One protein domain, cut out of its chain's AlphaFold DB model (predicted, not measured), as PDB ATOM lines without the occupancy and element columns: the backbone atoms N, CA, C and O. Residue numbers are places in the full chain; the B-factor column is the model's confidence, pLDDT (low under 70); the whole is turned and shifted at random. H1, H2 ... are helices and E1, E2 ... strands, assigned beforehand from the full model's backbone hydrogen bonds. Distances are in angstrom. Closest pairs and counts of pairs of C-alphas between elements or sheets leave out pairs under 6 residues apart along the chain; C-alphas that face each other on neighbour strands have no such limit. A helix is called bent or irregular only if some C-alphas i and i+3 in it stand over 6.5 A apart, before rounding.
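AT A GLANCE: This is residues 11 to 148 of the 408 residues of the protein "PEGA domain-containing protein" of bacterium (UniProt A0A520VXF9). Two sheets stand face to face as a sandwich, a curled sheet of six strands and a sheet of four with little curl, and the strands of the one run at 17 degrees to those of the other. At one end of the sandwich the bent first part of E1 and short E5 reach across toward E6 and E7, with H1 beyond them; H3 lies at the opposite end of the long axis, and H2 is at a side, between E1 and E6. The printed part has 138 residues with three named helices and ten named strands, in the order H1 E1 E2 E3 E4 E5 H2 E6 E7 E8 E9 H3 E10. The larger sheet runs E5 E1 E2 E9 E8 E10 and is mixed, the smaller E3 E4 E7 E6 and antiparallel; the class is mixed, helices and strands. The whole is compact, with a radius of gyration of the C-alphas of 15.0 A, yet elongated in outline, 52 by 32 by 24 A.

IN THESE COORDINATES: H1, residues 11 to 18, begins at C-alpha 11 (122.706, -25.497, 79.962) and is 12.2 A long; it is neither bent nor irregular, but only just, with C-alphas 15 and 18 6.1 A apart. E1, residues 20 to 30, is the longest strand, 27.6 A, and bends by 63 degrees at residue 23. E2, residues 33 to 40, measures 22.8 A and ends at C-alpha 40 (106.846, -10.754, 75.532). E3 is residues 49 to 53, E4 residues 58 to 64, E5 residues 66 to 68 and H2 residues 72 to 75. E6, residues 82 to 89, is 20.3 A long, and E7, residues 93 to 100, is 22.5 A. E8, residues 106 to 111, and E9, residues 117 to 123, measure 17.0 A and 19.5 A. H3, residues 128 to 138, is 15.5 A long, and E10, residues 145 to 147, ends at C-alpha 147 (100.822, -2.625, 87.410).

HOW THE PARTS SIT: In the larger sheet, curled and twisted, E1 pairs in a staggered way. Its residues 20 to 22 pair with E5, parallel, N 22 and O 67 being 2.8 A apart. Its residues 22 to 30 pair with E2 in an antiparallel hairpin, with N 28 and O 35 at 2.8 A. E2 and E9 are antiparallel, N 36 and O 120 at 2.8 A. E8 and E9 form a hairpin, N 110 and O 119 at 2.7 A. E10, an edge strand, is parallel to E8, N 146 and O 109 at 2.7 A. In the smaller sheet, E3 and E4 form a hairpin, N 60 and O 52 at 2.8 A. E4 and E7 have N 63 and O 94 at 2.8 A, and the hairpin E6 and E7 has N 97 and O 86 at 2.8 A. The facing parts of the two sheets are 9.8 A apart, centre to centre. The closest C-alphas of E5 and E7, those of Ala 66 and Ser 93, are 4.9 A apart. H2 only grazes both sheets; its Val 72 and Gln 23 of E1 have C-alphas 6.4 A apart. H1 only grazes the larger sheet. H3 is on that sheet at a height of 10.4 A, over E8 and only just over E9, where 3 of its C-alphas fall; it runs slantwise to the strands, at 54 degrees to E8 on the local plane. In H3 every O i to N i+4 pair is within hydrogen-bond range; in H1 0 of 4 are, with 1 of 5 O i to N i+3 pairs, and H2 is too short for an O i to N i+4 pair.

THE WHOLE: The two C-alphas farthest apart, those of Ser 11 and Val 128, are 52.5 A apart. The printed part has no cut and no long link. The mean pLDDT of the printed part is 78.9; residues 11 to 18, 31 to 32, 125 to 144 and 146 to 148 are under 70.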
ATOM      1  N   SER A  11     123.030 -26.668  79.134       43.28
ATOM      2  CA  SER A  11     122.706 -25.497  79.962       43.28
ATOM      3  C   SER A  11     122.237 -24.273  79.165       43.28
ATOM      4  O   SER A  11     121.457 -23.488  79.692       43.28
ATOM      5  N   SER A  12     122.633 -24.113  77.896       45.28
ATOM      6  CA  SER A  12     122.217 -22.958  77.081       45.28
ATOM      7  C   SER A  12     120.813 -23.091  76.481       45.28
ATOM      8  O   SER A  12     120.179 -22.079  76.202       45.28
ATOM      9  N   LEU A  13     120.293 -24.314  76.313       40.78
ATOM     10  CA  LEU A  13     118.930 -24.524  75.808       40.78
ATOM     11  C   LEU A  13     117.853 -24.379  76.893       40.78
ATOM     12  O   LEU A  13     116.751 -23.939  76.576       40.78
ATOM     13  N   LEU A  14     118.152 -24.691  78.162       41.38
ATOM     14  CA  LEU A  14     117.173 -24.535  79.248       41.38
ATOM     15  C   LEU A  14     116.950 -23.072  79.655       41.38
ATOM     16  O   LEU A  14     115.838 -22.730  80.048       41.38
ATOM     17  N   GLY A  15     117.966 -22.208  79.528       47.91
ATOM     18  CA  GLY A  15     117.840 -20.779  79.846       47.91
ATOM     19  C   GLY A  15     116.805 -20.057  78.974       47.91
ATOM     20  O   GLY A  15     116.033 -19.246  79.474       47.91
ATOM     21  N   ASN A  16     116.697 -20.435  77.696       51.50
ATOM     22  CA  ASN A  16     115.731 -19.836  76.768       51.50
ATOM     23  C   ASN A  16     114.275 -20.267  77.012       51.50
ATOM     24  O   ASN A  16     113.366 -19.592  76.541       51.50
ATOM     25  N   MET A  17     114.024 -21.378  77.715       54.94
ATOM     26  CA  MET A  17     112.653 -21.872  77.914       54.94
ATOM     27  C   MET A  17     111.885 -21.112  79.003       54.94
ATOM     28  O   MET A  17     110.657 -21.090  78.956       54.94
ATOM     29  N   ASN A  18     112.590 -20.489  79.955       62.72
ATOM     30  CA  ASN A  18     111.974 -19.740  81.056       62.72
ATOM     31  C   ASN A  18     112.150 -18.216  80.938       62.72
ATOM     32  O   ASN A  18     111.396 -17.488  81.576       62.72
ATOM     33  N   ALA A  19     113.081 -17.733  80.108       74.00
ATOM     34  CA  ALA A  19     113.344 -16.304  79.948       74.00
ATOM     35  C   ALA A  19     112.156 -15.523  79.348       74.00
ATOM     36  O   ALA A  19     111.378 -16.037  78.531       74.00
ATOM     37  N   HIS A  20     112.052 -14.244  79.711       87.00
ATOM     38  CA  HIS A  20     111.119 -13.292  79.111       87.00
ATOM     39  C   HIS A  20     111.578 -12.955  77.690       87.00
ATOM     40  O   HIS A  20     112.456 -12.126  77.463       87.00
ATOM     41  N   GLN A  21     111.006 -13.622  76.694       90.75
ATOM     42  CA  GLN A  21     111.416 -13.420  75.313       90.75
ATOM     43  C   GLN A  21     110.715 -12.188  74.737       90.75
ATOM     44  O   GLN A  21     109.493 -12.199  74.610       90.75
ATOM     45  N   VAL A  22     111.457 -11.150  74.347       91.31
ATOM     46  CA  VAL A  22     110.922  -9.990  73.616       91.31
ATOM     47  C   VAL A  22     110.622 -10.423  72.188       91.31
ATOM     48  O   VAL A  22     111.533 -10.749  71.435       91.31
ATOM     49  N   GLN A  23     109.342 -10.456  71.820       89.69
ATOM     50  CA  GLN A  23     108.864 -10.998  70.544       89.69
ATOM     51  C   GLN A  23     108.567  -9.921  69.506       89.69
ATOM     52  O   GLN A  23     108.701 -10.165  68.309       89.69
ATOM     53  N   LEU A  24     108.102  -8.752  69.945       86.19
ATOM     54  CA  LEU A  24     107.753  -7.657  69.049       86.19
ATOM     55  C   LEU A  24     107.792  -6.328  69.796       86.19
ATOM     56  O   LEU A  24     107.220  -6.207  70.879       86.19
ATOM     57  N   VAL A  25     108.387  -5.322  69.165       88.69
ATOM     58  CA  VAL A  25     108.310  -3.927  69.596       88.69
ATOM     59  C   VAL A  25     107.693  -3.126  68.463       88.69
ATOM     60  O   VAL A  25     108.104  -3.221  67.309       88.69
ATOM     61  N   THR A  26     106.673  -2.355  68.798       87.62
ATOM     62  CA  THR A  26     105.949  -1.477  67.875       87.62
ATOM     63  C   THR A  26     105.781  -0.123  68.537       87.62
ATOM     64  O   THR A  26     105.757  -0.051  69.762       87.62
ATOM     65  N   HIS A  27     105.638   0.937  67.755       86.44
ATOM     66  CA  HIS A  27     105.387   2.269  68.286       86.44
ATOM     67  C   HIS A  27     104.271   2.957  67.504       86.44
ATOM     68  O   HIS A  27     104.033   2.653  66.333       86.44
ATOM     69  N   HIS A  28     103.585   3.874  68.175       83.25
ATOM     70  CA  HIS A  28     102.531   4.704  67.616       83.25
ATOM     71  C   HIS A  28     102.721   6.140  68.094       83.25
ATOM     72  O   HIS A  28     102.854   6.387  69.290       83.25
ATOM     73  N   GLU A  29     102.720   7.083  67.161       78.94
ATOM     74  CA  GLU A  29     102.768   8.509  67.473       78.94
ATOM     75  C   GLU A  29     101.457   8.961  68.134       78.94
ATOM     76  O   GLU A  29     100.371   8.508  67.763       78.94
ATOM     77  N   LYS A  30     101.573   9.824  69.143       71.62
ATOM     78  CA  LYS A  30     100.477  10.475  69.860       71.62
ATOM     79  C   LYS A  30     100.648  11.992  69.819       71.62
ATOM     80  O   LYS A  30     101.763  12.488  69.739       71.62
ATOM     81  N   THR A  31      99.554  12.739  69.958       69.25
ATOM     82  CA  THR A  31      99.602  14.214  69.996       69.25
ATOM     83  C   THR A  31     100.503  14.743  71.111       69.25
ATOM     84  O   THR A  31     101.182  15.740  70.918       69.25
ATOM     85  N   ASN A  32     100.547  14.060  72.257       69.06
ATOM     86  CA  ASN A  32     101.352  14.425  73.424       69.06
ATOM     87  C   ASN A  32     102.619  13.565  73.594       69.06
ATOM     88  O   ASN A  32     103.286  13.664  74.623       69.06
ATOM     89  N   GLY A  33     102.953  12.680  72.647       83.25
ATOM     90  CA  GLY A  33     104.045  11.737  72.873       83.25
ATOM     91  C   GLY A  33     104.160  10.587  71.883       83.25
ATOM     92  O   GLY A  33     103.701  10.644  70.749       83.25
ATOM     93  N   VAL A  34     104.750   9.490  72.344       86.38
ATOM     94  CA  VAL A  34     104.832   8.219  71.623       86.38
ATOM     95  C   VAL A  34     104.394   7.095  72.537       86.38
ATOM     96  O   VAL A  34     104.834   7.002  73.679       86.38
ATOM     97  N   LEU A  35     103.550   6.210  72.013       87.62
ATOM     98  CA  LEU A  35     103.174   4.969  72.667       87.62
ATOM     99  C   LEU A  35     103.985   3.813  72.082       87.62
ATOM    100  O   LEU A  35     103.741   3.375  70.957       87.62
ATOM    101  N   ILE A  36     104.924   3.293  72.860       90.62
ATOM    102  CA  ILE A  36     105.678   2.082  72.548       90.62
ATOM    103  C   ILE A  36     104.929   0.886  73.138       90.62
ATOM    104  O   ILE A  36     104.439   0.907  74.264       90.62
ATOM    105  N   ARG A  37     104.833  -0.184  72.359       89.75
ATOM    106  CA  ARG A  37     104.187  -1.439  72.723       89.75
ATOM    107  C   ARG A  37     105.201  -2.561  72.601       89.75
ATOM    108  O   ARG A  37     105.695  -2.820  71.502       89.75
ATOM    109  N   VAL A  38     105.428  -3.264  73.704       90.19
ATOM    110  CA  VAL A  38     106.350  -4.399  73.781       90.19
ATOM    111  C   VAL A  38     105.558  -5.669  74.074       90.19
ATOM    112  O   VAL A  38     104.748  -5.710  74.996       90.19
ATOM    113  N   LEU A  39     105.762  -6.698  73.255       89.44
ATOM    114  CA  LEU A  39     105.168  -8.024  73.402       89.44
ATOM    115  C   LEU A  39     106.238  -9.011  73.868       89.44
ATOM    116  O   LEU A  39     107.270  -9.146  73.208       89.44
ATOM    117  N   VAL A  40     105.955  -9.740  74.947       90.56
ATOM    118  CA  VAL A  40     106.846 -10.754  75.532       90.56
ATOM    119  C   VAL A  40     106.214 -12.151  75.574       90.56
ATOM    120  O   VAL A  40     104.991 -12.294  75.546       90.56
ATOM    121  N   SER A  41     107.029 -13.208  75.642       88.88
ATOM    122  CA  SER A  41     106.539 -14.590  75.805       88.88
ATOM    123  C   SER A  41     105.919 -14.829  77.183       88.88
ATOM    124  O   SER A  41     104.804 -15.351  77.269       88.88
ATOM    125  N   ASN A  42     106.633 -14.407  78.225       88.06
ATOM    126  CA  ASN A  42     106.296 -14.509  79.638       88.06
ATOM    127  C   ASN A  42     106.322 -13.102  80.231       88.06
ATOM    128  O   ASN A  42     107.213 -12.322  79.898       88.06
ATOM    129  N   VAL A  43     105.364 -12.778  81.092       87.88
ATOM    130  CA  VAL A  43     105.248 -11.440  81.683       87.88
ATOM    131  C   VAL A  43     106.309 -11.271  82.782       87.88
ATOM    132  O   VAL A  43     106.294 -12.090  83.700       87.88
ATOM    133  N   PRO A  44     107.232 -10.293  82.684       87.69
ATOM    134  CA  PRO A  44     108.203 -10.007  83.744       87.69
ATOM    135  C   PRO A  44     107.523  -9.448  84.993       87.69
ATOM    136  O   PRO A  44     106.462  -8.827  84.909       87.69
ATOM    137  N   GLU A  45     108.122  -9.666  86.163       87.81
ATOM    138  CA  GLU A  45     107.674  -8.988  87.377       87.81
ATOM    139  C   GLU A  45     108.012  -7.492  87.306       87.81
ATOM    140  O   GLU A  45     108.863  -7.058  86.534       87.81
ATOM    141  N   VAL A  46     107.323  -6.671  88.104       85.38
ATOM    142  CA  VAL A  46     107.523  -5.210  88.083       85.38
ATOM    143  C   VAL A  46     108.968  -4.838  88.427       85.38
ATOM    144  O   VAL A  46     109.511  -3.916  87.827       85.38
ATOM    145  N   ASP A  47     109.592  -5.581  89.344       84.75
ATOM    146  CA  ASP A  47     110.974  -5.359  89.779       84.75
ATOM    147  C   ASP A  47     112.009  -5.732  88.696       84.75
ATOM    148  O   ASP A  47     113.158  -5.291  88.755       84.75
ATOM    149  N   ASP A  48     111.587  -6.477  87.669       88.62
ATOM    150  CA  ASP A  48     112.406  -6.875  86.522       88.62
ATOM    151  C   ASP A  48     112.268  -5.933  85.323       88.62
ATOM    152  O   ASP A  48     112.872  -6.164  84.272       88.62
ATOM    153  N   ILE A  49     111.491  -4.859  85.464       90.94
ATOM    154  CA  ILE A  49     111.310  -3.832  84.444       90.94
ATOM    155  C   ILE A  49     111.917  -2.530  84.961       90.94
ATOM    156  O   ILE A  49     111.596  -2.053  86.047       90.94
ATOM    157  N   ALA A  50     112.758  -1.902  84.147       86.44
ATOM    158  CA  ALA A  50     113.279  -0.573  84.422       86.44
ATOM    159  C   ALA A  50     113.187   0.306  83.175       86.44
ATOM    160  O   ALA A  50     113.502  -0.129  82.071       86.44
ATOM    161  N   GLY A  51     112.764   1.555  83.361       88.62
ATOM    162  CA  GLY A  51     112.759   2.581  82.323       88.62
ATOM    163  C   GLY A  51     113.472   3.831  82.811       88.62
ATOM    164  O   GLY A  51     113.316   4.204  83.974       88.62
ATOM    165  N   TRP A  52     114.256   4.478  81.953       81.44
ATOM    166  CA  TRP A  52     114.856   5.775  82.266       81.44
ATOM    167  C   TRP A  52     115.168   6.584  81.010       81.44
ATOM    168  O   TRP A  52     115.400   6.039  79.932       81.44
ATOM    169  N   VAL A  53     115.214   7.905  81.170       82.44
ATOM    170  CA  VAL A  53     115.691   8.828  80.136       82.44
ATOM    171  C   VAL A  53     117.195   9.025  80.326       82.44
ATOM    172  O   VAL A  53     117.658   9.348  81.421       82.44
ATOM    173  N   GLY A  54     117.964   8.762  79.276       73.00
ATOM    174  CA  GLY A  54     119.410   8.921  79.227       73.00
ATOM    175  C   GLY A  54     119.856  10.269  78.661       73.00
ATOM    176  O   GLY A  54     119.082  11.216  78.533       73.00
ATOM    177  N   GLN A  55     121.143  10.353  78.324       74.69
ATOM    178  CA  GLN A  55     121.698  11.510  77.617       74.69
ATOM    179  C   GLN A  55     121.143  11.583  76.191       74.69
ATOM    180  O   GLN A  55     120.604  10.602  75.692       74.69
ATOM    181  N   GLU A  56     121.255  12.750  75.552       80.06
ATOM    182  CA  GLU A  56     120.908  12.943  74.132       80.06
ATOM    183  C   GLU A  56     119.496  12.480  73.743       80.06
ATOM    184  O   GLU A  56     119.257  12.104  72.604       80.06
ATOM    185  N   ASN A  57     118.543  12.551  74.675       84.88
ATOM    186  CA  ASN A  57     117.141  12.236  74.415       84.88
ATOM    187  C   ASN A  57     116.864  10.757  74.083       84.88
ATOM    188  O   ASN A  57     115.906  10.422  73.381       84.88
ATOM    189  N   TRP A  58     117.696   9.865  74.621       86.88
ATOM    190  CA  TRP A  58     117.439   8.433  74.626       86.88
ATOM    191  C   TRP A  58     116.462   8.052  75.735       86.88
ATOM    192  O   TRP A  58     116.626   8.451  76.885       86.88
ATOM    193  N   PHE A  59     115.494   7.204  75.419       93.12
ATOM    194  CA  PHE A  59     114.764   6.429  76.414       93.12
ATOM    195  C   PHE A  59     115.280   4.992  76.418       93.12
ATOM    196  O   PHE A  59     115.353   4.359  75.367       93.12
ATOM    197  N   TYR A  60     115.609   4.462  77.591       89.88
ATOM    198  CA  TYR A  60     116.060   3.088  77.761       89.88
ATOM    199  C   TYR A  60     115.029   2.276  78.534       89.88
ATOM    200  O   TYR A  60     114.588   2.677  79.608       89.88
ATOM    201  N   LEU A  61     114.700   1.108  77.993       94.31
ATOM    202  CA  LEU A  61     113.943   0.054  78.651       94.31
ATOM    203  C   LEU A  61     114.878  -1.122  78.929       94.31
ATOM    204  O   LEU A  61     115.431  -1.681  77.986       94.31
ATOM    205  N   THR A  62     114.978  -1.553  80.180       90.75
ATOM    206  CA  THR A  62     115.655  -2.793  80.569       90.75
ATOM    207  C   THR A  62     114.661  -3.798  81.113       90.75
ATOM    208  O   THR A  62     113.812  -3.465  81.938       90.75
ATOM    209  N   LEU A  63     114.798  -5.033  80.643       91.75
ATOM    210  CA  LEU A  63     114.073  -6.201  81.113       91.75
ATOM    211  C   LEU A  63     115.091  -7.208  81.651       91.75
ATOM    212  O   LEU A  63     115.944  -7.686  80.893       91.75
ATOM    213  N   ASN A  64     115.015  -7.512  82.942       87.44
ATOM    214  CA  ASN A  64     115.808  -8.569  83.558       87.44
ATOM    215  C   ASN A  64     115.255  -9.942  83.165       87.44
ATOM    216  O   ASN A  64     114.099 -10.088  82.772       87.44
ATOM    217  N   GLU A  65     116.126 -10.946  83.205       90.19
ATOM    218  CA  GLU A  65     115.856 -12.333  82.814       90.19
ATOM    219  C   GLU A  65     115.213 -12.465  81.420       90.19
ATOM    220  O   GLU A  65     114.427 -13.373  81.138       90.19
ATOM    221  N   ALA A  66     115.562 -11.539  80.522       89.81
ATOM    222  CA  ALA A  66     114.976 -11.417  79.196       89.81
ATOM    223  C   ALA A  66     115.973 -11.715  78.073       89.81
ATOM    224  O   ALA A  66     117.183 -11.530  78.213       89.81
ATOM    225  N   VAL A  67     115.439 -12.144  76.929       91.88
ATOM    226  CA  VAL A  67     116.185 -12.408  75.686       91.88
ATOM    227  C   VAL A  67     115.386 -11.918  74.477       91.88
ATOM    228  O   VAL A  67     114.157 -11.904  74.510       91.88
ATOM    229  N   PHE A  68     116.032 -11.520  73.382       89.44
ATOM    230  CA  PHE A  68     115.317 -11.218  72.139       89.44
ATOM    231  C   PHE A  68     114.885 -12.504  71.429       89.44
ATOM    232  O   PHE A  68     115.617 -13.495  71.400       89.44
ATOM    233  N   ALA A  69     113.703 -12.490  70.811       88.69
ATOM    234  CA  ALA A  69     113.346 -13.519  69.846       88.69
ATOM    235  C   ALA A  69     114.169 -13.392  68.560       88.69
ATOM    236  O   ALA A  69     114.699 -12.326  68.234       88.69
ATOM    237  N   GLU A  70     114.232 -14.490  67.806       85.69
ATOM    238  CA  GLU A  70     114.882 -14.513  66.498       85.69
ATOM    239  C   GLU A  70     114.357 -13.382  65.604       85.69
ATOM    240  O   GLU A  70     113.151 -13.148  65.506       85.69
ATOM    241  N   ASN A  71     115.283 -12.686  64.942       83.94
ATOM    242  CA  ASN A  71     115.017 -11.589  64.010       83.94
ATOM    243  C   ASN A  71     114.312 -10.364  64.617       83.94
ATOM    244  O   ASN A  71     113.890  -9.486  63.868       83.94
ATOM    245  N   VAL A  72     114.155 -10.254  65.943       85.38
ATOM    246  CA  VAL A  72     113.486  -9.077  66.525       85.38
ATOM    247  C   VAL A  72     114.295  -7.821  66.278       85.38
ATOM    248  O   VAL A  72     113.735  -6.891  65.712       85.38
ATOM    249  N   LEU A  73     115.596  -7.822  66.593       81.94
ATOM    250  CA  LEU A  73     116.458  -6.655  66.370       81.94
ATOM    251  C   LEU A  73     116.471  -6.217  64.900       81.94
ATOM    252  O   LEU A  73     116.364  -5.033  64.614       81.94
ATOM    253  N   GLU A  74     116.531  -7.168  63.966       81.56
ATOM    254  CA  GLU A  74     116.543  -6.883  62.523       81.56
ATOM    255  C   GLU A  74     115.226  -6.266  62.025       81.56
ATOM    256  O   GLU A  74     115.196  -5.540  61.030       81.56
ATOM    257  N   ASN A  75     114.123  -6.552  62.720       80.31
ATOM    258  CA  ASN A  75     112.801  -6.019  62.410       80.31
ATOM    259  C   ASN A  75     112.482  -4.715  63.156       80.31
ATOM    260  O   ASN A  75     111.460  -4.093  62.848       80.31
ATOM    261  N   LEU A  76     113.330  -4.278  64.098       80.00
ATOM    262  CA  LEU A  76     113.200  -2.977  64.753       80.00
ATOM    263  C   LEU A  76     113.520  -1.883  63.739       80.00
ATOM    264  O   LEU A  76     114.671  -1.542  63.487       80.00
ATOM    265  N   LYS A  77     112.475  -1.335  63.124       81.31
ATOM    266  CA  LYS A  77     112.602  -0.211  62.203       81.31
ATOM    267  C   LYS A  77     112.225   1.066  62.927       81.31
ATOM    268  O   LYS A  77     111.082   1.219  63.363       81.31
ATOM    269  N   ALA A  78     113.191   1.967  63.027       82.44
ATOM    270  CA  ALA A  78     112.942   3.332  63.444       82.44
ATOM    271  C   ALA A  78     112.089   4.044  62.383       82.44
ATOM    272  O   ALA A  78     112.297   3.892  61.173       82.44
ATOM    273  N   SER A  79     111.107   4.802  62.847       84.75
ATOM    274  CA  SER A  79     110.375   5.766  62.040       84.75
ATOM    275  C   SER A  79     109.998   6.943  62.917       84.75
ATOM    276  O   SER A  79     109.755   6.761  64.110       84.75
ATOM    277  N   SER A  80     109.930   8.129  62.307       81.38
ATOM    278  CA  SER A  80     109.497   9.369  62.956       81.38
ATOM    279  C   SER A  80     108.315   9.118  63.900       81.38
ATOM    280  O   SER A  80     107.352   8.468  63.475       81.38
ATOM    281  N   PRO A  81     108.364   9.599  65.154       87.38
ATOM    282  CA  PRO A  81     109.391  10.466  65.764       87.38
ATOM    283  C   PRO A  81     110.539   9.706  66.477       87.38
ATOM    284  O   PRO A  81     111.283  10.299  67.256       87.38
ATOM    285  N   ILE A  82     110.681   8.393  66.261       90.62
ATOM    286  CA  ILE A  82     111.831   7.607  66.736       90.62
ATOM    287  C   ILE A  82     112.909   7.637  65.652       90.62
ATOM    288  O   ILE A  82     112.717   7.096  64.561       90.62
ATOM    289  N   LEU A  83     114.037   8.275  65.954       86.50
ATOM    290  CA  LEU A  83     115.163   8.421  65.030       86.50
ATOM    291  C   LEU A  83     115.977   7.133  64.939       86.50
ATOM    292  O   LEU A  83     116.390   6.733  63.851       86.50
ATOM    293  N   GLU A  84     116.171   6.472  66.077       87.62
ATOM    294  CA  GLU A  84     117.008   5.283  66.188       87.62
ATOM    295  C   GLU A  84     116.478   4.331  67.263       87.62
ATOM    296  O   GLU A  84     115.874   4.754  68.251       87.62
ATOM    297  N   ILE A  85     116.678   3.030  67.045       90.38
ATOM    298  CA  ILE A  85     116.367   1.985  68.019       90.38
ATOM    299  C   ILE A  85     117.603   1.107  68.167       90.38
ATOM    300  O   ILE A  85     118.071   0.528  67.189       90.38
ATOM    301  N   GLU A  86     118.087   0.968  69.396       87.44
ATOM    302  CA  GLU A  86     119.204   0.094  69.740       87.44
ATOM    303  C   GLU A  86     118.724  -1.059  70.617       87.44
ATOM    304  O   GLU A  86     117.898  -0.882  71.509       87.44
ATOM    305  N   GLY A  87     119.247  -2.259  70.376       87.31
ATOM    306  CA  GLY A  87     118.973  -3.436  71.193       87.31
ATOM    307  C   GLY A  87     120.274  -4.058  71.673       87.31
ATOM    308  O   GLY A  87     121.093  -4.484  70.863       87.31
ATOM    309  N   ILE A  88     120.451  -4.144  72.988       84.81
ATOM    310  CA  ILE A  88     121.598  -4.790  73.624       84.81
ATOM    311  C   ILE A  88     121.074  -5.966  74.438       84.81
ATOM    312  O   ILE A  88     120.192  -5.817  75.278       84.81
ATOM    313  N   GLN A  89     121.635  -7.147  74.207       86.38
ATOM    314  CA  GLN A  89     121.358  -8.328  75.015       86.38
ATOM    315  C   GLN A  89     122.640  -8.775  75.707       86.38
ATOM    316  O   GLN A  89     123.670  -8.959  75.060       86.38
ATOM    317  N   ASN A  90     122.565  -8.972  77.021       84.75
ATOM    318  CA  ASN A  90     123.615  -9.619  77.798       84.75
ATOM    319  C   ASN A  90     123.113 -10.983  78.320       84.75
ATOM    320  O   ASN A  90     122.092 -11.498  77.866       84.75
ATOM    321  N   GLN A  91     123.853 -11.616  79.233       79.88
ATOM    322  CA  GLN A  91     123.505 -12.949  79.743       79.88
ATOM    323  C   GLN A  91     122.246 -12.978  80.626       79.88
ATOM    324  O   GLN A  91     121.694 -14.054  80.833       79.88
ATOM    325  N   GLN A  92     121.830 -11.837  81.176       81.75
ATOM    326  CA  GLN A  92     120.796 -11.736  82.210       81.75
ATOM    327  C   GLN A  92     119.723 -10.686  81.910       81.75
ATOM    328  O   GLN A  92     118.749 -10.618  82.644       81.75
ATOM    329  N   SER A  93     119.876  -9.859  80.880       88.62
ATOM    330  CA  SER A  93     118.932  -8.795  80.565       88.62
ATOM    331  C   SER A  93     118.960  -8.414  79.089       88.62
ATOM    332  O   SER A  93     119.975  -8.529  78.391       88.62
ATOM    333  N   VAL A  94     117.840  -7.852  78.653       91.06
ATOM    334  CA  VAL A  94     117.710  -7.119  77.397       91.06
ATOM    335  C   VAL A  94     117.522  -5.646  77.715       91.06
ATOM    336  O   VAL A  94     116.704  -5.296  78.560       91.06
ATOM    337  N   GLN A  95     118.254  -4.789  77.015       90.94
ATOM    338  CA  GLN A  95     118.062  -3.349  77.019       90.94
ATOM    339  C   GLN A  95     117.690  -2.879  75.611       90.94
ATOM    340  O   GLN A  95     118.308  -3.288  74.627       90.94
ATOM    341  N   ILE A  96     116.676  -2.025  75.520       93.38
ATOM    342  CA  ILE A  96     116.197  -1.416  74.282       93.38
ATOM    343  C   ILE A  96     116.280   0.099  74.444       93.38
ATOM    344  O   ILE A  96     115.645   0.659  75.337       93.38
ATOM    345  N   GLY A  97     117.084   0.750  73.611       91.56
ATOM    346  CA  GLY A  97     117.188   2.200  73.518       91.56
ATOM    347  C   GLY A  97     116.312   2.739  72.393       91.56
ATOM    348  O   GLY A  97     116.267   2.156  71.313       91.56
ATOM    349  N   PHE A  98     115.642   3.860  72.634       93.25
ATOM    350  CA  PHE A  98     114.874   4.606  71.642       93.25
ATOM    351  C   PHE A  98     115.367   6.053  71.625       93.25
ATOM    352  O   PHE A  98     115.193   6.770  72.612       93.25
ATOM    353  N   LEU A  99     115.981   6.477  70.523       88.50
ATOM    354  CA  LEU A  99     116.365   7.869  70.317       88.50
ATOM    355  C   LEU A  99     115.171   8.643  69.779       88.50
ATOM    356  O   LEU A  99     114.642   8.324  68.710       88.50
ATOM    357  N   MET A 100     114.766   9.674  70.508       88.38
ATOM    358  CA  MET A 100     113.585  10.460  70.186       88.38
ATOM    359  C   MET A 100     113.957  11.747  69.444       88.38
ATOM    360  O   MET A 100     114.912  12.429  69.807       88.38
ATOM    361  N   GLU A 101     113.173  12.108  68.425       85.06
ATOM    362  CA  GLU A 101     113.302  13.392  67.721       85.06
ATOM    363  C   GLU A 101     112.892  14.566  68.618       85.06
ATOM    364  O   GLU A 101     113.593  15.574  68.703       85.06
ATOM    365  N   ASN A 102     111.775  14.405  69.333       82.94
ATOM    366  CA  ASN A 102     111.239  15.406  70.250       82.94
ATOM    367  C   ASN A 102     111.720  15.144  71.678       82.94
ATOM    368  O   ASN A 102     111.787  13.989  72.100       82.94
ATOM    369  N   TYR A 103     112.014  16.212  72.428       80.88
ATOM    370  CA  TYR A 103     112.466  16.134  73.822       80.88
ATOM    371  C   TYR A 103     111.508  15.303  74.683       80.88
ATOM    372  O   TYR A 103     110.310  15.557  74.673       80.88
ATOM    373  N   ILE A 104     112.029  14.337  75.441       82.19
ATOM    374  CA  ILE A 104     111.239  13.534  76.375       82.19
ATOM    375  C   ILE A 104     111.054  14.339  77.662       82.19
ATOM    376  O   ILE A 104     111.977  14.470  78.467       82.19
ATOM    377  N   SER A 105     109.848  14.862  77.866       81.19
ATOM    378  CA  SER A 105     109.476  15.550  79.100       81.19
ATOM    379  C   SER A 105     109.310  14.570  80.257       81.19
ATOM    380  O   SER A 105     109.712  14.878  81.377       81.19
ATOM    381  N   ASP A 106     108.682  13.421  80.007       81.25
ATOM    382  CA  ASP A 106     108.461  12.383  81.012       81.25
ATOM    383  C   ASP A 106     108.115  11.031  80.352       81.25
ATOM    384  O   ASP A 106     107.924  10.964  79.134       81.25
ATOM    385  N   PHE A 107     107.991   9.956  81.133       86.62
ATOM    386  CA  PHE A 107     107.520   8.652  80.676       86.62
ATOM    387  C   PHE A 107     106.723   7.877  81.735       86.62
ATOM    388  O   PHE A 107     106.883   8.071  82.940       86.62
ATOM    389  N   GLU A 108     105.911   6.931  81.271       85.06
ATOM    390  CA  GLU A 108     105.137   6.018  82.112       85.06
ATOM    391  C   GLU A 108     105.051   4.627  81.479       85.06
ATOM    392  O   GLU A 108     104.860   4.490  80.268       85.06
ATOM    393  N   ILE A 109     105.195   3.583  82.299       88.00
ATOM    394  CA  ILE A 109     105.123   2.184  81.866       88.00
ATOM    395  C   ILE A 109     103.840   1.558  82.411       88.00
ATOM    396  O   ILE A 109     103.635   1.504  83.617       88.00
ATOM    397  N   PHE A 110     102.998   1.013  81.540       86.38
ATOM    398  CA  PHE A 110     101.776   0.300  81.899       86.38
ATOM    399  C   PHE A 110     101.980  -1.203  81.758       86.38
ATOM    400  O   PHE A 110     102.189  -1.730  80.663       86.38
ATOM    401  N   HIS A 111     101.874  -1.892  82.885       85.94
ATOM    402  CA  HIS A 111     102.137  -3.309  83.050       85.94
ATOM    403  C   HIS A 111     100.898  -4.039  83.590       85.94
ATOM    404  O   HIS A 111     100.070  -3.477  84.308       85.94
ATOM    405  N   SER A 112     100.742  -5.319  83.260       83.44
ATOM    406  CA  SER A 112      99.728  -6.165  83.888       83.44
ATOM    407  C   SER A 112     100.197  -7.619  83.902       83.44
ATOM    408  O   SER A 112     100.494  -8.139  82.827       83.44
ATOM    409  N   PRO A 113     100.203  -8.308  85.062       81.31
ATOM    410  CA  PRO A 113     100.616  -9.715  85.154       81.31
ATOM    411  C   PRO A 113      99.809 -10.659  84.248       81.31
ATOM    412  O   PRO A 113     100.317 -11.674  83.776       81.31
ATOM    413  N   SER A 114      98.558 -10.308  83.941       75.69
ATOM    414  CA  SER A 114      97.686 -11.059  83.031       75.69
ATOM    415  C   SER A 114      97.840 -10.695  81.553       75.69
ATOM    416  O   SER A 114      97.147 -11.283  80.717       75.69
ATOM    417  N   ASN A 115      98.726  -9.761  81.192       79.44
ATOM    418  CA  ASN A 115      98.924  -9.346  79.810       79.44
ATOM    419  C   ASN A 115     100.396  -9.393  79.389       79.44
ATOM    420  O   ASN A 115     101.253  -8.701  79.919       79.44
ATOM    421  N   ARG A 116     100.663 -10.152  78.325       85.56
ATOM    422  CA  ARG A 116     101.977 -10.273  77.666       85.56
ATOM    423  C   ARG A 116     102.418  -9.030  76.902       85.56
ATOM    424  O   ARG A 116     103.481  -9.021  76.292       85.56
ATOM    425  N   VAL A 117     101.577  -8.010  76.888       84.31
ATOM    426  CA  VAL A 117     101.858  -6.717  76.289       84.31
ATOM    427  C   VAL A 117     101.962  -5.709  77.411       84.31
ATOM    428  O   VAL A 117     101.002  -5.570  78.168       84.31
ATOM    429  N   PHE A 118     103.050  -4.957  77.454       83.94
ATOM    430  CA  PHE A 118     103.132  -3.739  78.252       83.94
ATOM    431  C   PHE A 118     103.325  -2.536  77.333       83.94
ATOM    432  O   PHE A 118     103.826  -2.646  76.206       83.94
ATOM    433  N   LEU A 119     102.823  -1.398  77.797       88.06
ATOM    434  CA  LEU A 119     102.829  -0.144  77.061       88.06
ATOM    435  C   LEU A 119     103.775   0.829  77.742       88.06
ATOM    436  O   LEU A 119     103.910   0.814  78.958       88.06
ATOM    437  N   ILE A 120     104.410   1.684  76.959       91.19
ATOM    438  CA  ILE A 120     105.275   2.744  77.454       91.19
ATOM    439  C   ILE A 120     104.841   4.013  76.744       91.19
ATOM    440  O   ILE A 120     104.872   4.074  75.516       91.19
ATOM    441  N   HIS A 121     104.405   5.007  77.501       87.31
ATOM    442  CA  HIS A 121     104.079   6.320  76.966       87.31
ATOM    443  C   HIS A 121     105.251   7.249  77.262       87.31
ATOM    444  O   HIS A 121     105.587   7.460  78.421       87.31
ATOM    445  N   LEU A 122     105.891   7.766  76.215       88.06
ATOM    446  CA  LEU A 122     106.899   8.824  76.297       88.06
ATOM    447  C   LEU A 122     106.227  10.152  75.961       88.06
ATOM    448  O   LEU A 122     105.717  10.284  74.850       88.06
ATOM    449  N   TRP A 123     106.204  11.121  76.872       81.81
ATOM    450  CA  TRP A 123     105.606  12.429  76.606       81.81
ATOM    451  C   TRP A 123     106.634  13.410  76.069       81.81
ATOM    452  O   TRP A 123     107.725  13.526  76.626       81.81
ATOM    453  N   HIS A 124     106.269  14.147  75.018       73.94
ATOM    454  CA  HIS A 124     107.093  15.253  74.515       73.94
ATOM    455  C   HIS A 124     106.657  16.607  75.086       73.94
ATOM    456  O   HIS A 124     107.490  17.452  75.408       73.94
ATOM    457  N   GLU A 125     105.351  16.765  75.306       66.12
ATOM    458  CA  GLU A 125     104.728  17.957  75.867       66.12
ATOM    459  C   GLU A 125     103.714  17.519  76.926       66.12
ATOM    460  O   GLU A 125     102.850  16.672  76.677       66.12
ATOM    461  N   LEU A 126     103.848  18.074  78.130       58.75
ATOM    462  CA  LEU A 126     102.929  17.847  79.238       58.75
ATOM    463  C   LEU A 126     102.114  19.115  79.486       58.75
ATOM    464  O   LEU A 126     102.685  20.173  79.748       58.75
ATOM    465  N   ASP A 127     100.788  18.997  79.462       56.50
ATOM    466  CA  ASP A 127      99.910  20.055  79.967       56.50
ATOM    467  C   ASP A 127      99.923  20.076  81.509       56.50
ATOM    468  O   ASP A 127     100.290  19.095  82.162       56.50
ATOM    469  N   VAL A 128      99.516  21.196  82.109       53.28
ATOM    470  CA  VAL A 128      99.501  21.424  83.564       53.28
ATOM    471  C   VAL A 128      98.728  20.325  84.301       53.28
ATOM    472  O   VAL A 128      99.174  19.876  85.361       53.28
ATOM    473  N   ASP A 129      97.624  19.858  83.717       55.78
ATOM    474  CA  ASP A 129      96.793  18.786  84.271       55.78
ATOM    475  C   ASP A 129      97.539  17.436  84.270       55.78
ATOM    476  O   ASP A 129      97.619  16.765  85.301       55.78
ATOM    477  N   ASN A 130      98.222  17.102  83.170       60.00
ATOM    478  CA  ASN A 130      99.032  15.884  83.058       60.00
ATOM    479  C   ASN A 130     100.219  15.886  84.034       60.00
ATOM    480  O   ASN A 130     100.538  14.859  84.629       60.00
ATOM    481  N   ILE A 131     100.844  17.043  84.275       57.91
ATOM    482  CA  ILE A 131     101.925  17.180  85.267       57.91
ATOM    483  C   ILE A 131     101.419  16.875  86.685       57.91
ATOM    484  O   ILE A 131     102.145  16.278  87.487       57.91
ATOM    485  N   ALA A 132     100.204  17.309  87.031       54.53
ATOM    486  CA  ALA A 132      99.617  17.053  88.343       54.53
ATOM    487  C   ALA A 132      99.291  15.564  88.528       54.53
ATOM    488  O   ALA A 132      99.667  14.984  89.551       54.53
ATOM    489  N   ASP A 133      98.677  14.942  87.522       59.72
ATOM    490  CA  ASP A 133      98.327  13.521  87.539       59.72
ATOM    491  C   ASP A 133      99.573  12.632  87.600       59.72
ATOM    492  O   ASP A 133      99.637  11.714  88.425       59.72
ATOM    493  N   ILE A 134     100.616  12.950  86.825       59.22
ATOM    494  CA  ILE A 134     101.896  12.235  86.887       59.22
ATOM    495  C   ILE A 134     102.510  12.358  88.286       59.22
ATOM    496  O   ILE A 134     102.795  11.337  88.910       59.22
ATOM    497  N   LYS A 135     102.607  13.563  88.862       58.66
ATOM    498  CA  LYS A 135     103.162  13.760  90.217       58.66
ATOM    499  C   LYS A 135     102.378  13.044  91.318       58.66
ATOM    500  O   LYS A 135     102.962  12.625  92.317       58.66
ATOM    501  N   ILE A 136     101.054  12.946  91.197       59.41
ATOM    502  CA  ILE A 136     100.222  12.175  92.136       59.41
ATOM    503  C   ILE A 136     100.541  10.686  92.003       59.41
ATOM    504  O   ILE A 136     100.666   9.980  93.004       59.41
ATOM    505  N   SER A 137     100.705  10.231  90.769       57.91
ATOM    506  CA  SER A 137     100.938   8.837  90.439       57.91
ATOM    507  C   SER A 137     102.358   8.353  90.803       57.91
ATOM    508  O   SER A 137     102.514   7.248  91.319       57.91
ATOM    509  N   GLU A 138     103.375   9.214  90.691       57.59
ATOM    510  CA  GLU A 138     104.763   8.953  91.110       57.59
ATOM    511  C   GLU A 138     104.915   8.755  92.623       57.59
ATOM    512  O   GLU A 138     105.749   7.967  93.061       57.59
ATOM    513  N   LYS A 139     104.092   9.425  93.446       58.03
ATOM    514  CA  LYS A 139     104.144   9.276  94.916       58.03
ATOM    515  C   LYS A 139     103.836   7.854  95.386       58.03
ATOM    516  O   LYS A 139     104.229   7.494  96.493       58.03
ATOM    517  N   ASN A 140     103.124   7.083  94.567       54.88
ATOM    518  CA  ASN A 140     102.649   5.745  94.904       54.88
ATOM    519  C   ASN A 140     103.305   4.639  94.059       54.88
ATOM    520  O   ASN A 140     103.100   3.469  94.374       54.88
ATOM    521  N   ASN A 141     104.086   4.987  93.027       58.47
ATOM    522  CA  ASN A 141     104.678   4.037  92.083       58.47
ATOM    523  C   ASN A 141     106.185   4.258  91.942       58.47
ATOM    524  O   ASN A 141     106.646   5.116  91.183       58.47
ATOM    525  N   ASN A 142     106.956   3.424  92.636       53.41
ATOM    526  CA  ASN A 142     108.397   3.353  92.434       53.41
ATOM    527  C   ASN A 142     108.666   2.968  90.962       53.41
ATOM    528  O   ASN A 142     108.026   2.065  90.429       53.41
ATOM    529  N   ASN A 143     109.582   3.677  90.297       59.25
ATOM    530  CA  ASN A 143     110.006   3.457  88.900       59.25
ATOM    531  C   ASN A 143     108.984   3.795  87.791       59.25
ATOM    532  O   ASN A 143     109.199   3.405  86.646       59.25
ATOM    533  N   LYS A 144     107.903   4.537  88.085       66.44
ATOM    534  CA  LYS A 144     106.879   4.959  87.093       66.44
ATOM    535  C   LYS A 144     106.207   3.793  86.345       66.44
ATOM    536  O   LYS A 144     105.750   3.951  85.210       66.44
ATOM    537  N   ILE A 145     106.137   2.622  86.985       72.19
ATOM    538  CA  ILE A 145     105.472   1.430  86.450       72.19
ATOM    539  C   ILE A 145     104.104   1.257  87.113       72.19
ATOM    540  O   ILE A 145     103.980   1.156  88.332       72.19
ATOM    541  N   PHE A 146     103.067   1.172  86.287       69.62
ATOM    542  CA  PHE A 146     101.673   1.008  86.669       69.62
ATOM    543  C   PHE A 146     101.271  -0.431  86.426       69.62
ATOM    544  O   PHE A 146     100.973  -0.814  85.298       69.62
ATOM    545  N   SER A 147     101.260  -1.234  87.488       63.38
ATOM    546  CA  SER A 147     100.822  -2.625  87.410       63.38
ATOM    547  C   SER A 147      99.334  -2.748  87.739       63.38
ATOM    548  O   SER A 147      98.897  -2.444  88.852       63.38
ATOM    549  N   ILE A 148      98.529  -3.203  86.778       67.94
ATOM    550  CA  ILE A 148      97.105  -3.480  87.001       67.94
ATOM    551  C   ILE A 148      96.956  -4.909  87.523       67.94
ATOM    552  O   ILE A 148      97.254  -5.868  86.810       67.94
TER     553      ILE A 148